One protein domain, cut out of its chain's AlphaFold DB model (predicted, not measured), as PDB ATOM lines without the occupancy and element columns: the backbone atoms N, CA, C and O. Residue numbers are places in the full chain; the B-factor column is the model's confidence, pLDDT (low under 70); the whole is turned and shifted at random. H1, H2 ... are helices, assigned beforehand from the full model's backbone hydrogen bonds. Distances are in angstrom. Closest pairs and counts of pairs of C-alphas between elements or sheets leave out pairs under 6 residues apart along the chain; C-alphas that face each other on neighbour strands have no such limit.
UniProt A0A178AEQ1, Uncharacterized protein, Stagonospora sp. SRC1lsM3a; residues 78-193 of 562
ATOM      1  N   LEU A  78     -30.305 -15.582  34.764       87.38
ATOM      2  CA  LEU A  78     -31.453 -15.395  35.648       87.38
ATOM      3  C   LEU A  78     -31.143 -15.924  37.046       87.38
ATOM      4  O   LEU A  78     -31.434 -15.251  38.037       87.38
ATOM      5  N   LEU A  79     -30.542 -17.112  37.133       83.38
ATOM      6  CA  LEU A  79     -30.149 -17.692  38.412       83.38
ATOM      7  C   LEU A  79     -29.155 -16.784  39.133       83.38
ATOM      8  O   LEU A  79     -29.357 -16.460  40.302       83.38
ATOM      9  N   LEU A  80     -28.129 -16.308  38.424       84.56
ATOM     10  CA  LEU A  80     -27.157 -15.370  38.981       84.56
ATOM     11  C   LEU A  80     -27.821 -14.074  39.452       84.56
ATOM     12  O   LEU A  80     -27.506 -13.600  40.546       84.56
ATOM     13  N   ALA A  81     -28.773 -13.536  38.688       90.00
ATOM     14  CA  ALA A  81     -29.524 -12.352  39.086       90.00
ATOM     15  C   ALA A  81     -30.353 -12.581  40.367       90.00
ATOM     16  O   ALA A  81     -30.386 -11.706  41.239       90.00
ATOM     17  N   ILE A  82     -30.979 -13.758  40.513       88.31
ATOM     18  CA  ILE A  82     -31.745 -14.158  41.707       88.31
ATOM     19  C   ILE A  82     -30.827 -14.339  42.918       88.31
ATOM     20  O   ILE A  82     -31.096 -13.775  43.980       88.31
ATOM     21  N   LEU A  83     -29.719 -15.068  42.764       83.19
ATOM     22  CA  LEU A  83     -28.760 -15.329  43.841       83.19
ATOM     23  C   LEU A  83     -28.084 -14.045  44.331       83.19
ATOM     24  O   LEU A  83     -27.949 -13.832  45.535       83.19
ATOM     25  N   ARG A  84     -27.713 -13.150  43.407       87.38
ATOM     26  CA  ARG A  84     -27.137 -11.834  43.731       87.38
ATOM     27  C   ARG A  84     -28.175 -10.837  44.236       87.38
ATOM     28  O   ARG A  84     -27.796  -9.763  44.701       87.38
ATOM     29  N   ARG A  85     -29.468 -11.161  44.120       91.56
ATOM     30  CA  ARG A  85     -30.593 -10.252  44.381       91.56
ATOM     31  C   ARG A  85     -30.430  -8.911  43.651       91.56
ATOM     32  O   ARG A  85     -30.756  -7.844  44.179       91.56
ATOM     33  N   SER A  86     -29.909  -8.958  42.423       94.38
ATOM     34  CA  SER A  86     -29.659  -7.777  41.600       94.38
ATOM     35  C   SER A  86     -30.913  -7.425  40.813       94.38
ATOM     36  O   SER A  86     -31.243  -8.060  39.813       94.38
ATOM     37  N   ARG A  87     -31.635  -6.398  41.272       93.00
ATOM     38  CA  ARG A  87     -32.897  -5.977  40.650       93.00
ATOM     39  C   ARG A  87     -32.740  -5.664  39.159       93.00
ATOM     40  O   ARG A  87     -33.573  -6.096  38.375       93.00
ATOM     41  N   SER A  88     -31.687  -4.944  38.773       93.75
ATOM     42  CA  SER A  88     -31.455  -4.540  37.380       93.75
ATOM     43  C   SER A  88     -31.081  -5.714  36.477       93.75
ATOM     44  O   SER A  88     -31.524  -5.763  35.334       93.75
ATOM     45  N   GLU A  89     -30.287  -6.667  36.976       93.38
ATOM     46  CA  GLU A  89     -29.960  -7.885  36.223       93.38
ATOM     47  C   GLU A  89     -31.204  -8.761  36.074       93.38
ATOM     48  O   GLU A  89     -31.472  -9.262  34.987       93.38
ATOM     49  N   PHE A  90     -32.003  -8.882  37.136       93.38
ATOM     50  CA  PHE A  90     -33.243  -9.647  37.116       93.38
ATOM     51  C   PHE A  90     -34.252  -9.039  36.135       93.38
ATOM     52  O   PHE A  90     -34.750  -9.752  35.273       93.38
ATOM     53  N   GLU A  91     -34.473  -7.719  36.193       93.69
ATOM     54  CA  GLU A  91     -35.290  -6.963  35.231       93.69
ATOM     55  C   GLU A  91     -34.807  -7.158  33.786       93.69
ATOM     56  O   GLU A  91     -35.622  -7.393  32.892       93.69
ATOM     57  N   ALA A  92     -33.494  -7.117  33.542       91.81
ATOM     58  CA  ALA A  92     -32.931  -7.359  32.216       91.81
ATOM     59  C   ALA A  92     -33.136  -8.808  31.746       91.81
ATOM     60  O   ALA A  92     -33.429  -9.026  30.571       91.81
ATOM     61  N   CYS A  93     -33.013  -9.797  32.636       91.44
ATOM     62  CA  CYS A  93     -33.208 -11.204  32.287       91.44
ATOM     63  C   CYS A  93     -34.667 -11.490  31.933       91.44
ATOM     64  O   CYS A  93     -34.946 -12.046  30.874       91.44
ATOM     65  N   ILE A  94     -35.608 -11.065  32.776       89.69
ATOM     66  CA  ILE A  94     -37.034 -11.338  32.560       89.69
ATOM     67  C   ILE A  94     -37.600 -10.562  31.363       89.69
ATOM     68  O   ILE A  94     -38.445 -11.093  30.657       89.69
ATOM     69  N   SER A  95     -37.106  -9.348  31.084       88.19
ATOM     70  CA  SER A  95     -37.594  -8.532  29.956       88.19
ATOM     71  C   SER A  95     -37.142  -9.060  28.592       88.19
ATOM     72  O   SER A  95     -37.767  -8.756  27.580       88.19
ATOM     73  N   ASN A  96     -36.043  -9.819  28.553       86.00
ATOM     74  CA  ASN A  96     -35.478 -10.388  27.327       86.00
ATOM     75  C   ASN A  96     -35.855 -11.864  27.109       86.00
ATOM     76  O   ASN A  96     -35.518 -12.425  26.068       86.00
ATOM     77  N   SER A  97     -36.520 -12.502  28.077       80.56
ATOM     78  CA  SER A  97     -36.830 -13.932  28.035       80.56
ATOM     79  C   SER A  97     -38.276 -14.177  27.621       80.56
ATOM     80  O   SER A  97     -39.177 -13.435  28.005       80.56
ATOM     81  N   ASP A  98     -38.522 -15.260  26.883       80.19
ATOM     82  CA  ASP A  98     -39.885 -15.745  26.669       80.19
ATOM     83  C   ASP A  98     -40.460 -16.225  28.012       80.19
ATOM     84  O   ASP A  98     -39.938 -17.161  28.627       80.19
ATOM     85  N   HIS A  99     -41.525 -15.567  28.482       69.94
ATOM     86  CA  HIS A  99     -42.153 -15.848  29.772       69.94
ATOM     87  C   HIS A  99     -42.542 -17.330  29.910       69.94
ATOM     88  O   HIS A  99     -42.391 -17.903  30.988       69.94
ATOM     89  N   ALA A 100     -42.974 -17.982  28.823       62.12
ATOM     90  CA  ALA A 100     -43.377 -19.388  28.851       62.12
ATOM     91  C   ALA A 100     -42.189 -20.339  29.085       62.12
ATOM     92  O   ALA A 100     -42.321 -21.341  29.792       62.12
ATOM     93  N   LEU A 101     -41.016 -20.016  28.531       69.44
ATOM     94  CA  LEU A 101     -39.791 -20.788  28.752       69.44
ATOM     95  C   LEU A 101     -39.238 -20.564  30.159       69.44
ATOM     96  O   LEU A 101     -38.773 -21.519  30.780       69.44
ATOM     97  N   LEU A 102     -39.355 -19.339  30.681       70.38
ATOM     98  CA  LEU A 102     -38.942 -19.005  32.042       70.38
ATOM     99  C   LEU A 102     -39.773 -19.768  33.082       70.38
ATOM    100  O   LEU A 102     -39.229 -20.353  34.009       70.38
ATOM    101  N   ILE A 103     -41.099 -19.821  32.915       69.06
ATOM    102  CA  ILE A 103     -41.990 -20.554  33.831       69.06
ATOM    103  C   ILE A 103     -41.648 -22.049  33.852       69.06
ATOM    104  O   ILE A 103     -41.614 -22.658  34.919       69.06
ATOM    105  N   CYS A 104     -41.357 -22.636  32.688       64.19
ATOM    106  CA  CYS A 104     -40.972 -24.043  32.581       64.19
ATOM    107  C   CYS A 104     -39.576 -24.341  33.159       64.19
ATOM    108  O   CYS A 104     -39.329 -25.477  33.565       64.19
ATOM    109  N   SER A 105     -38.664 -23.360  33.189       67.12
ATOM    110  CA  SER A 105     -37.303 -23.530  33.714       67.12
ATOM    111  C   SER A 105     -37.181 -23.262  35.216       67.12
ATOM    112  O   SER A 105     -36.214 -23.713  35.837       67.12
ATOM    113  N   LEU A 106     -38.165 -22.590  35.827       73.31
ATOM    114  CA  LEU A 106     -38.230 -22.373  37.274       73.31
ATOM    115  C   LEU A 106     -38.448 -23.706  38.009       73.31
ATOM    116  O   LEU A 106     -39.561 -24.104  38.348       73.31
ATOM    117  N   SER A 107     -37.352 -24.413  38.292       73.75
ATOM    118  CA  SER A 107     -37.358 -25.547  39.218       73.75
ATOM    119  C   SER A 107     -37.647 -25.075  40.651       73.75
ATOM    120  O   SER A 107     -37.447 -23.904  40.982       73.75
ATOM    121  N   GLY A 108     -38.062 -25.988  41.541       71.69
ATOM    122  CA  GLY A 108     -38.437 -25.654  42.929       71.69
ATOM    123  C   GLY A 108     -37.401 -24.826  43.708       71.69
ATOM    124  O   GLY A 108     -37.763 -24.061  44.593       71.69
ATOM    125  N   ARG A 109     -36.120 -24.888  43.324       69.00
ATOM    126  CA  ARG A 109     -35.026 -24.115  43.939       69.00
ATOM    127  C   ARG A 109     -35.075 -22.621  43.603       69.00
ATOM    128  O   ARG A 109     -34.836 -21.794  44.478       69.00
ATOM    129  N   TYR A 110     -35.415 -22.264  42.362       83.06
ATOM    130  CA  TYR A 110     -35.617 -20.863  41.979       83.06
ATOM    131  C   TYR A 110     -36.832 -20.286  42.697       83.06
ATOM    132  O   TYR A 110     -36.818 -19.130  43.107       83.06
ATOM    133  N   MET A 111     -37.860 -21.118  42.877       86.00
ATOM    134  CA  MET A 111     -39.100 -20.739  43.547       86.00
ATOM    135  C   MET A 111     -38.861 -20.418  45.020       86.00
ATOM    136  O   MET A 111     -39.333 -19.390  45.490       86.00
ATOM    137  N   GLU A 112     -38.062 -21.224  45.725       82.69
ATOM    138  CA  GLU A 112     -37.671 -20.939  47.109       82.69
ATOM    139  C   GLU A 112     -36.862 -19.633  47.215       82.69
ATOM    140  O   GLU A 112     -37.181 -18.764  48.028       82.69
ATOM    141  N   ALA A 113     -35.867 -19.432  46.343       86.50
ATOM    142  CA  ALA A 113     -35.059 -18.213  46.344       86.50
ATOM    143  C   ALA A 113     -35.891 -16.955  46.025       86.50
ATOM    144  O   ALA A 113     -35.805 -15.960  46.749       86.50
ATOM    145  N   LEU A 114     -36.744 -17.008  44.996       90.88
ATOM    146  CA  LEU A 114     -37.656 -15.922  44.623       90.88
ATOM    147  C   LEU A 114     -38.687 -15.630  45.716       90.88
ATOM    148  O   LEU A 114     -38.971 -14.466  45.994       90.88
ATOM    149  N   ALA A 115     -39.202 -16.663  46.383       90.06
ATOM    150  CA  ALA A 115     -40.138 -16.518  47.490       90.06
ATOM    151  C   ALA A 115     -39.541 -15.771  48.695       90.06
ATOM    152  O   ALA A 115     -40.275 -15.157  49.465       90.06
ATOM    153  N   THR A 116     -38.213 -15.745  48.842       88.19
ATOM    154  CA  THR A 116     -37.524 -14.936  49.865       88.19
ATOM    155  C   THR A 116     -37.176 -13.511  49.407       88.19
ATOM    156  O   THR A 116     -36.546 -12.769  50.167       88.19
ATOM    157  N   TRP A 117     -37.519 -13.124  48.169       94.31
ATOM    158  CA  TRP A 117     -37.093 -11.865  47.554       94.31
ATOM    159  C   TRP A 117     -38.283 -11.005  47.068       94.31
ATOM    160  O   TRP A 117     -38.597 -10.969  45.873       94.31
ATOM    161  N   PRO A 118     -38.930 -10.236  47.966       94.06
ATOM    162  CA  PRO A 118     -40.167  -9.506  47.662       94.06
ATOM    163  C   PRO A 118     -40.008  -8.453  46.557       94.06
ATOM    164  O   PRO A 118     -40.960  -8.162  45.831       94.06
ATOM    165  N   GLN A 119     -38.809  -7.883  46.386       94.25
ATOM    166  CA  GLN A 119     -38.544  -6.907  45.329       94.25
ATOM    167  C   GLN A 119     -38.612  -7.549  43.937       94.25
ATOM    168  O   GLN A 119     -39.197  -6.945  43.042       94.25
ATOM    169  N   ALA A 120     -38.081  -8.763  43.756       94.12
ATOM    170  CA  ALA A 120     -38.197  -9.483  42.487       94.12
ATOM    171  C   ALA A 120     -39.646  -9.860  42.180       94.12
ATOM    172  O   ALA A 120     -40.101  -9.655  41.058       94.12
ATOM    173  N   LEU A 121     -40.410 -10.297  43.185       93.94
ATOM    174  CA  LEU A 121     -41.847 -10.548  43.034       93.94
ATOM    175  C   LEU A 121     -42.606  -9.273  42.627       93.94
ATOM    176  O   LEU A 121     -43.495  -9.311  41.777       93.94
ATOM    177  N   GLY A 122     -42.221  -8.119  43.183       94.12
ATOM    178  CA  GLY A 122     -42.749  -6.812  42.789       94.12
ATOM    179  C   GLY A 122     -42.396  -6.426  41.349       94.12
ATOM    180  O   GLY A 122     -43.231  -5.861  40.643       94.12
ATOM    181  N   VAL A 123     -41.191  -6.767  40.893       93.56
ATOM    182  CA  VAL A 123     -40.769  -6.583  39.500       93.56
ATOM    183  C   VAL A 123     -41.577  -7.480  38.562       93.56
ATOM    184  O   VAL A 123     -42.182  -6.965  37.623       93.56
ATOM    185  N   MET A 124     -41.658  -8.785  38.845       91.75
ATOM    186  CA  MET A 124     -42.460  -9.753  38.080       91.75
ATOM    187  C   MET A 124     -43.915  -9.283  37.964       91.75
ATOM    188  O   MET A 124     -44.514  -9.341  36.894       91.75
ATOM    189  N   ARG A 125     -44.464  -8.712  39.043       89.50
ATOM    190  CA  ARG A 125     -45.778  -8.063  39.020       89.50
ATOM    191  C   ARG A 125     -45.855  -6.911  38.026       89.50
ATOM    192  O   ARG A 125     -46.815  -6.817  37.273       89.50
ATOM    193  N   SER A 126     -44.892  -5.994  38.087       91.31
ATOM    194  CA  SER A 126     -44.922  -4.756  37.304       91.31
ATOM    195  C   SER A 126     -44.863  -4.993  35.795       91.31
ATOM    196  O   SER A 126     -45.395  -4.183  35.042       91.31
ATOM    197  N   ILE A 127     -44.273  -6.114  35.373       88.50
ATOM    198  CA  ILE A 127     -44.177  -6.513  33.966       88.50
ATOM    199  C   ILE A 127     -45.312  -7.449  33.512       88.50
ATOM    200  O   ILE A 127     -45.271  -7.940  32.390       88.50
ATOM    201  N   GLY A 128     -46.301  -7.730  34.370       88.38
ATOM    202  CA  GLY A 128     -47.415  -8.634  34.047       88.38
ATOM    203  C   GLY A 128     -47.018 -10.113  33.957       88.38
ATOM    204  O   GLY A 128     -47.705 -10.899  33.317       88.38
ATOM    205  N   PHE A 129     -45.916 -10.528  34.597       85.06
ATOM    206  CA  PHE A 129     -45.395 -11.899  34.486       85.06
ATOM    207  C   PHE A 129     -46.384 -12.973  34.972       85.06
ATOM    208  O   PHE A 129     -46.334 -14.121  34.543       85.06
ATOM    209  N   PHE A 130     -47.276 -12.605  35.890       81.44
ATOM    210  CA  PHE A 130     -48.206 -13.521  36.546       81.44
ATOM    211  C   PHE A 130     -49.602 -13.556  35.921       81.44
ATOM    212  O   PHE A 130     -50.436 -14.327  36.390       81.44
ATOM    213  N   ASP A 131     -49.866 -12.747  34.891       82.25
ATOM    214  CA  ASP A 131     -51.223 -12.557  34.363       82.25
ATOM    215  C   ASP A 131     -51.816 -13.847  33.754       82.25
ATOM    216  O   ASP A 131     -53.040 -13.989  33.714       82.25
ATOM    217  N   ASP A 132     -50.965 -14.819  33.391       71.75
ATOM    218  CA  ASP A 132     -51.345 -16.072  32.721       71.75
ATOM    219  C   ASP A 132     -51.039 -17.365  33.520       71.75
ATOM    220  O   ASP A 132     -51.212 -18.463  32.988       71.75
ATOM    221  N   SER A 133     -50.566 -17.301  34.780       79.06
ATOM    222  CA  SER A 133     -50.132 -18.515  35.511       79.06
ATOM    223  C   SER A 133     -50.481 -18.551  37.005       79.06
ATOM    224  O   SER A 133     -49.652 -18.260  37.873       79.06
ATOM    225  N   ASP A 134     -51.686 -19.037  37.315       79.50
ATOM    226  CA  ASP A 134     -52.144 -19.327  38.686       79.50
ATOM    227  C   ASP A 134     -51.189 -20.287  39.410       79.50
ATOM    228  O   ASP A 134     -50.839 -20.090  40.574       79.50
ATOM    229  N   THR A 135     -50.715 -21.316  38.703       79.31
ATOM    230  CA  THR A 135     -49.843 -22.362  39.253       79.31
ATOM    231  C   THR A 135     -48.534 -21.797  39.794       79.31
ATOM    232  O   THR A 135     -48.061 -22.229  40.850       79.31
ATOM    233  N   LEU A 136     -47.947 -20.821  39.096       84.06
ATOM    234  CA  LEU A 136     -46.691 -20.212  39.510       84.06
ATOM    235  C   LEU A 136     -46.880 -19.321  40.740       84.06
ATOM    236  O   LEU A 136     -46.114 -19.444  41.696       84.06
ATOM    237  N   VAL A 137     -47.904 -18.457  40.731       87.00
ATOM    238  CA  VAL A 137     -48.232 -17.596  41.880       87.00
ATOM    239  C   VAL A 137     -48.471 -18.456  43.115       87.00
ATOM    240  O   VAL A 137     -47.888 -18.180  44.159       87.00
ATOM    241  N   ASN A 138     -49.243 -19.538  42.982       81.44
ATOM    242  CA  ASN A 138     -49.549 -20.452  44.082       81.44
ATOM    243  C   ASN A 138     -48.300 -21.160  44.612       81.44
ATOM    244  O   ASN A 138     -48.114 -21.260  45.823       81.44
ATOM    245  N   SER A 139     -47.413 -21.596  43.720       84.12
ATOM    246  CA  SER A 139     -46.161 -22.240  44.111       84.12
ATOM    247  C   SER A 139     -45.239 -21.258  44.847       84.12
ATOM    248  O   SER A 139     -44.777 -21.561  45.942       84.12
ATOM    249  N   LEU A 140     -45.011 -20.053  44.307       88.38
ATOM    250  CA  LEU A 140     -44.219 -19.010  44.980       88.38
ATOM    251  C   LEU A 140     -44.825 -18.608  46.320       88.38
ATOM    252  O   LEU A 140     -44.097 -18.332  47.270       88.38
ATOM    253  N   TRP A 141     -46.152 -18.596  46.398       85.62
ATOM    254  CA  TRP A 141     -46.876 -18.301  47.618       85.62
ATOM    255  C   TRP A 141     -46.615 -19.379  48.674       85.62
ATOM    256  O   TRP A 141     -46.175 -19.031  49.764       85.62
ATOM    257  N   GLN A 142     -46.745 -20.669  48.335       79.75
ATOM    258  CA  GLN A 142     -46.407 -21.791  49.226       79.75
ATOM    259  C   GLN A 142     -44.955 -21.734  49.715       79.75
ATOM    260  O   GLN A 142     -44.703 -21.865  50.912       79.75
ATOM    261  N   TYR A 143     -43.999 -21.472  48.818       82.81
ATOM    262  CA  TYR A 143     -42.603 -21.298  49.221       82.81
ATOM    263  C   TYR A 143     -42.426 -20.084  50.140       82.81
ATOM    264  O   TYR A 143     -41.676 -20.178  51.109       82.81
ATOM    265  N   ALA A 144     -43.141 -18.977  49.909       82.44
ATOM    266  CA  ALA A 144     -43.064 -17.780  50.749       82.44
ATOM    267  C   ALA A 144     -43.593 -18.042  52.170       82.44
ATOM    268  O   ALA A 144     -43.017 -17.531  53.132       82.44
ATOM    269  N   VAL A 145     -44.621 -18.890  52.308       75.50
ATOM    270  CA  VAL A 145     -45.085 -19.423  53.604       75.50
ATOM    271  C   VAL A 145     -43.999 -20.243  54.272       75.50
ATOM    272  O   VAL A 145     -43.633 -19.983  55.417       75.50
ATOM    273  N   GLN A 146     -43.468 -21.223  53.543       75.56
ATOM    274  CA  GLN A 146     -42.510 -22.187  54.065       75.56
ATOM    275  C   GLN A 146     -41.245 -21.498  54.594       75.56
ATOM    276  O   GLN A 146     -40.761 -21.845  55.672       75.56
ATOM    277  N   VAL A 147     -40.747 -20.490  53.872       77.56
ATOM    278  CA  VAL A 147     -39.577 -19.679  54.259       77.56
ATOM    279  C   VAL A 147     -39.929 -18.481  55.147       77.56
ATOM    280  O   VAL A 147     -39.035 -17.745  55.559       77.56
ATOM    281  N   ARG A 148     -41.216 -18.282  55.457       76.81
ATOM    282  CA  ARG A 148     -41.738 -17.232  56.347       76.81
ATOM    283  C   ARG A 148     -41.388 -15.803  55.912       76.81
ATOM    284  O   ARG A 148     -41.092 -14.950  56.745       76.81
ATOM    285  N   SER A 149     -41.429 -15.516  54.610       83.31
ATOM    286  CA  SER A 149     -41.190 -14.161  54.092       83.31
ATOM    287  C   SER A 149     -42.495 -13.364  54.034       83.31
ATOM    288  O   SER A 149     -43.258 -13.456  53.071       83.31
ATOM    289  N   VAL A 150     -42.749 -12.567  55.077       80.81
ATOM    290  CA  VAL A 150     -43.981 -11.773  55.233       80.81
ATOM    291  C   VAL A 150     -44.193 -10.819  54.062       80.81
ATOM    292  O   VAL A 150     -45.275 -10.767  53.484       80.81
ATOM    293  N   GLU A 151     -43.145 -10.116  53.648       85.06
ATOM    294  CA  GLU A 151     -43.199  -9.147  52.561       85.06
ATOM    295  C   GLU A 151     -43.513  -9.819  51.219       85.06
ATOM    296  O   GLU A 151     -44.269  -9.276  50.411       85.06
ATOM    297  N   SER A 152     -42.976 -11.016  50.975       88.62
ATOM    298  CA  SER A 152     -43.287 -11.789  49.770       88.62
ATOM    299  C   SER A 152     -44.728 -12.286  49.784       88.62
ATOM    300  O   SER A 152     -45.412 -12.174  48.766       88.62
ATOM    301  N   ILE A 153     -45.224 -12.756  50.935       84.62
ATOM    302  CA  ILE A 153     -46.635 -13.130  51.118       84.62
ATOM    303  C   ILE A 153     -47.534 -11.925  50.826       84.62
ATOM    304  O   ILE A 153     -48.512 -12.059  50.093       84.62
ATOM    305  N   GLU A 154     -47.206 -10.731  51.325       83.69
ATOM    306  CA  GLU A 154     -47.976  -9.515  51.044       83.69
ATOM    307  C   GLU A 154     -47.976  -9.142  49.558       83.69
ATOM    308  O   GLU A 154     -49.024  -8.788  49.006       83.69
ATOM    309  N   VAL A 155     -46.815  -9.211  48.896       88.25
ATOM    310  CA  VAL A 155     -46.696  -8.939  47.459       88.25
ATOM    311  C   VAL A 155     -47.547  -9.927  46.664       88.25
ATOM    312  O   VAL A 155     -48.324  -9.490  45.812       88.25
ATOM    313  N   LEU A 156     -47.464 -11.222  46.984       85.69
ATOM    314  CA  LEU A 156     -48.208 -12.292  46.318       85.69
ATOM    315  C   LEU A 156     -49.718 -12.235  46.622       85.69
ATOM    316  O   LEU A 156     -50.540 -12.454  45.741       85.69
ATOM    317  N   THR A 157     -50.122 -11.814  47.822       81.75
ATOM    318  CA  THR A 157     -51.544 -11.674  48.201       81.75
ATOM    319  C   THR A 157     -52.259 -10.569  47.415       81.75
ATOM    320  O   THR A 157     -53.477 -10.593  47.218       81.75
ATOM    321  N   ARG A 158     -51.511  -9.589  46.893       83.94
ATOM    322  CA  ARG A 158     -52.071  -8.527  46.043       83.94
ATOM    323  C   ARG A 158     -52.454  -9.018  44.639       83.94
ATOM    324  O   ARG A 158     -53.140  -8.275  43.935       83.94
ATOM    325  N   PHE A 159     -52.113 -10.250  44.254       79.75
ATOM    326  CA  PHE A 159     -52.561 -10.906  43.016       79.75
ATOM    327  C   PHE A 159     -53.963 -11.520  43.177       79.75
ATOM    328  O   PHE A 159     -54.200 -12.695  42.900       79.75
ATOM    329  N   LYS A 160     -54.917 -10.691  43.630       56.88
ATOM    330  CA  LYS A 160     -56.266 -11.064  44.106       56.88
ATOM    331  C   LYS A 160     -57.085 -11.981  43.186       56.88
ATOM    332  O   LYS A 160     -58.032 -12.594  43.662       56.88
ATOM    333  N   LYS A 161     -56.769 -12.047  41.892       60.38
ATOM    334  CA  LYS A 161     -57.512 -12.855  40.917       60.38
ATOM    335  C   LYS A 161     -57.167 -14.351  40.975       60.38
ATOM    336  O   LYS A 161     -57.977 -15.149  40.526       60.38
ATOM    337  N   HIS A 162     -56.021 -14.715  41.558       54.41
ATOM    338  CA  HIS A 162     -55.416 -16.047  41.389       54.41
ATOM    339  C   HIS A 162     -55.360 -16.882  42.682       54.41
ATOM    340  O   HIS A 162     -55.232 -18.098  42.628       54.41
ATOM    341  N   ILE A 163     -55.526 -16.249  43.850       54.34
ATOM    342  CA  ILE A 163     -55.479 -16.918  45.167       54.34
ATOM    343  C   ILE A 163     -56.835 -17.522  45.569       54.34
ATOM    344  O   ILE A 163     -56.909 -18.359  46.461       54.34
ATOM    345  N   ALA A 164     -57.921 -17.143  44.889       49.66
ATOM    346  CA  ALA A 164     -59.276 -17.597  45.205       49.66
ATOM    347  C   ALA A 164     -59.509 -19.110  44.987       49.66
ATOM    348  O   ALA A 164     -60.543 -19.619  45.409       49.66
ATOM    349  N   SER A 165     -58.575 -19.817  44.336       48.97
ATOM    350  CA  SER A 165     -58.622 -21.271  44.118       48.97
ATOM    351  C   SER A 165     -57.790 -22.086  45.117       48.97
ATOM    352  O   SER A 165     -57.826 -23.314  45.063       48.97
ATOM    353  N   LEU A 166     -57.049 -21.438  46.026       50.00
ATOM    354  CA  LEU A 166     -56.300 -22.135  47.070       50.00
ATOM    355  C   LEU A 166     -57.253 -22.696  48.130       50.00
ATOM    356  O   LEU A 166     -58.142 -22.000  48.625       50.00
ATOM    357  N   GLU A 167     -57.019 -23.949  48.520       53.12
ATOM    358  CA  GLU A 167     -57.541 -24.482  49.774       53.12
ATOM    359  C   GLU A 167     -57.123 -23.539  50.913       53.12
ATOM    360  O   GLU A 167     -55.943 -23.225  51.089       53.12
ATOM    361  N   TRP A 168     -58.106 -23.073  51.683       46.97
ATOM    362  CA  TRP A 168     -57.939 -22.159  52.820       46.97
ATOM    363  C   TRP A 168     -56.868 -22.604  53.833       46.97
ATOM    364  O   TRP A 168     -56.291 -21.761  54.517       46.97
ATOM    365  N   SER A 169     -56.548 -23.901  53.872       48.41
ATOM    366  CA  SER A 169     -55.491 -24.512  54.689       48.41
ATOM    367  C   SER A 169     -54.132 -23.827  54.526       48.41
ATOM    368  O   SER A 169     -53.444 -23.582  55.516       48.41
ATOM    369  N   TYR A 170     -53.772 -23.460  53.295       47.75
ATOM    370  CA  TYR A 170     -52.500 -22.814  52.993       47.75
ATOM    371  C   TYR A 170     -52.508 -21.342  53.419       47.75
ATOM    372  O   TYR A 170     -51.568 -20.911  54.082       47.75
ATOM    373  N   LEU A 171     -53.583 -20.597  53.106       51.19
ATOM    374  CA  LEU A 171     -53.786 -19.184  53.484       51.19
ATOM    375  C   LEU A 171     -53.698 -18.964  54.991       51.19
ATOM    376  O   LEU A 171     -53.032 -18.018  55.421       51.19
ATOM    377  N   ASP A 172     -54.289 -19.862  55.773       49.09
ATOM    378  CA  ASP A 172     -54.181 -19.832  57.224       49.09
ATOM    379  C   ASP A 172     -52.721 -19.980  57.675       49.09
ATOM    380  O   ASP A 172     -52.249 -19.144  58.442       49.09
ATOM    381  N   GLU A 173     -51.949 -20.939  57.151       48.44
ATOM    382  CA  GLU A 173     -50.526 -21.104  57.507       48.44
ATOM    383  C   GLU A 173     -49.704 -19.829  57.327       48.44
ATOM    384  O   GLU A 173     -48.992 -19.409  58.243       48.44
ATOM    385  N   ALA A 174     -49.823 -19.183  56.170       49.16
ATOM    386  CA  ALA A 174     -49.057 -17.981  55.849       49.16
ATOM    387  C   ALA A 174     -49.426 -16.791  56.710       49.16
ATOM    388  O   ALA A 174     -48.549 -16.067  57.179       49.16
ATOM    389  N   TRP A 175     -50.726 -16.575  56.906       50.28
ATOM    390  CA  TRP A 175     -51.217 -15.420  57.641       50.28
ATOM    391  C   TRP A 175     -50.906 -15.555  59.131       50.28
ATOM    392  O   TRP A 175     -50.528 -14.589  59.792       50.28
ATOM    393  N   ILE A 176     -50.982 -16.780  59.647       50.28
ATOM    394  CA  ILE A 176     -50.582 -17.139  61.004       50.28
ATOM    395  C   ILE A 176     -49.073 -16.954  61.195       50.28
ATOM    396  O   ILE A 176     -48.654 -16.383  62.201       50.28
ATOM    397  N   MET A 177     -48.244 -17.399  60.244       46.56
ATOM    398  CA  MET A 177     -46.790 -17.224  60.319       46.56
ATOM    399  C   MET A 177     -46.377 -15.749  60.210       46.56
ATOM    400  O   MET A 177     -45.556 -15.302  61.008       46.56
ATOM    401  N   ALA A 178     -47.003 -14.975  59.320       47.09
ATOM    402  CA  ALA A 178     -46.753 -13.542  59.168       47.09
ATOM    403  C   ALA A 178     -47.160 -12.725  60.403       47.09
ATOM    404  O   ALA A 178     -46.415 -11.861  60.868       47.09
ATOM    405  N   ARG A 179     -48.314 -13.042  61.000       45.50
ATOM    406  CA  ARG A 179     -48.815 -12.374  62.208       45.50
ATOM    407  C   ARG A 179     -47.953 -12.644  63.443       45.50
ATOM    408  O   ARG A 179     -47.861 -11.787  64.316       45.50
ATOM    409  N   ASN A 180     -47.308 -13.806  63.519       44.00
ATOM    410  CA  ASN A 180     -46.424 -14.156  64.634       44.00
ATOM    411  C   ASN A 180     -45.075 -13.415  64.589       44.00
ATOM    412  O   ASN A 180     -44.353 -13.432  65.584       44.00
ATOM    413  N   MET A 181     -44.743 -12.778  63.460       45.16
ATOM    414  CA  MET A 181     -43.493 -12.039  63.248       45.16
ATOM    415  C   MET A 181     -43.643 -10.520  63.433       45.16
ATOM    416  O   MET A 181     -42.662  -9.853  63.757       45.16
ATOM    417  N   ALA A 182     -44.851  -9.962  63.289       38.19
ATOM    418  CA  ALA A 182     -45.098  -8.541  63.535       38.19
ATOM    419  C   ALA A 182     -45.083  -8.239  65.044       38.19
ATOM    420  O   ALA A 182     -45.832  -8.832  65.827       38.19
ATOM    421  N   THR A 183     -44.228  -7.307  65.479       41.47
ATOM    422  CA  THR A 183     -44.219  -6.876  66.884       41.47
ATOM    423  C   THR A 183     -45.570  -6.264  67.262       41.47
ATOM    424  O   THR A 183     -46.212  -5.576  66.470       41.47
ATOM    425  N   THR A 184     -45.999  -6.499  68.502       40.84
ATOM    426  CA  THR A 184     -47.324  -6.174  69.069       40.84
ATOM    427  C   THR A 184     -47.788  -4.728  68.817       40.84
ATOM    428  O   THR A 184     -48.982  -4.454  68.822       40.84
ATOM    429  N   ARG A 185     -46.854  -3.812  68.544       38.09
ATOM    430  CA  ARG A 185     -47.085  -2.382  68.318       38.09
ATOM    431  C   ARG A 185     -47.707  -2.050  66.953       38.09
ATOM    432  O   ARG A 185     -48.570  -1.184  66.892       38.09
ATOM    433  N   GLU A 186     -47.329  -2.743  65.880       43.75
ATOM    434  CA  GLU A 186     -47.868  -2.478  64.530       43.75
ATOM    435  C   GLU A 186     -49.311  -2.990  64.388       43.75
ATOM    436  O   GLU A 186     -50.141  -2.391  63.705       43.75
ATOM    437  N   VAL A 187     -49.644  -4.055  65.123       41.53
ATOM    438  CA  VAL A 187     -50.999  -4.617  65.198       41.53
ATOM    439  C   VAL A 187     -51.949  -3.698  65.977       41.53
ATOM    440  O   VAL A 187     -53.108  -3.554  65.587       41.53
ATOM    441  N   ASP A 188     -51.472  -3.027  67.030       39.88
ATOM    442  CA  ASP A 188     -52.264  -2.037  67.773       39.88
ATOM    443  C   ASP A 188     -52.494  -0.745  66.964       39.88
ATOM    444  O   ASP A 188     -53.584  -0.171  67.015       39.88
ATOM    445  N   GLU A 189     -51.525  -0.327  66.141       41.56
ATOM    446  CA  GLU A 189     -51.673   0.817  65.229       41.56
ATOM    447  C   GLU A 189     -52.636   0.506  64.061       41.56
ATOM    448  O   GLU A 189     -53.480   1.338  63.715       41.56
ATOM    449  N   MET A 190     -52.620  -0.721  63.520       39.62
ATOM    450  CA  MET A 190     -53.602  -1.172  62.519       39.62
ATOM    451  C   MET A 190     -55.019  -1.329  63.091       39.62
ATOM    452  O   MET A 190     -55.998  -1.052  62.392       39.62
ATOM    453  N   ARG A 191     -55.146  -1.720  64.366       38.31
ATOM    454  CA  ARG A 191     -56.428  -1.768  65.087       38.31
ATOM    455  C   ARG A 191     -57.014  -0.370  65.305       38.31
ATOM    456  O   ARG A 191     -58.229  -0.208  65.253       38.31
ATOM    457  N   TRP A 192     -56.167   0.643  65.494       42.41
ATOM    458  CA  TRP A 192     -56.599   2.037  65.642       42.41
ATOM    459  C   TRP A 192     -57.008   2.680  64.305       42.41
ATOM    460  O   TRP A 192     -57.870   3.554  64.272       42.41
ATOM    461  N   ALA A 193     -56.456   2.217  63.179       41.72
ATOM    462  CA  ALA A 193     -56.704   2.789  61.853       41.72
ATOM    463  C   ALA A 193     -58.081   2.452  61.223       41.72
ATOM    464  O   ALA A 193     -58.322   2.811  60.072       41.72
TER     465      ALA A 193
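What this domain is: This is residues 78 to 193 of the 562 residues of an uncharacterized protein of Stagonospora sp. SRC1lsM3a (UniProt A0A178AEQ1). Short helices are stacked in two rows along an elongated body, H1, H4 and H6 in one row and H2, H5 and H7 in the other, and H8 packs on H6 at one end. Residues 188 to 193, of which 188 to 192 belong to H9, stick out past H8. The 116 printed residues hold nine named helices, H1 to H9 in order, and no named strand: the class is all helix. The whole is compact, with a radius of gyration of the C-alphas of 14.8 A and spans of 45 by 29 by 24 A.

How they stand to each other: H1, residues 78 to 83, and H2, residues 87 to 96, touch as a hairpin, closest at the C-alphas of Ala 81 and Phe 90, 5.0 A. H3, residues 99 to 105, touches no helix. H4, residues 108 to 115, touches H1, closest at C-alphas 82 and 114, 6.8 A. H5, residues 118 to 126, touches H2, closest at C-alphas 87 and 120, 6.6 A. Residues 139 to 144 of H6, residues 134 to 146, touch H4 about perpendicular at 75 degrees, closest at C-alphas 144 and 115, 4.6 A. H7, residues 150 to 157, forms a hairpin with H6, at a shallow tilt of 19 degrees, closest at C-alphas 153 and 144, 5.9 A. H7 also touches H5, closest at C-alphas 152 and 118, 4.4 A. H8, residues 168 to 179, touches residues 142 to 146 of H6, closest at C-alphas 174 and 145, 4.8 A. H9, residues 184 to 192, touches no helix. In each of the nine helices every O i to N i+4 pair is within hydrogen-bond range.

Where its parts are: H1 begins at C-alpha 78, (-31.453, -15.395, 35.648). H6 is 18.4 A long, H8 16.3 A and H2 14.3 A. H9 ends at C-alpha 192, (-56.599, 2.037, 65.642).

The domain as a whole: The C-alphas farthest apart, of Leu 101 and Trp 192, are 46.5 A apart. The printed part has no cut and no long link. Mean pLDDT of the printed part is 73.0; residues 160 to 193 are among those under 70.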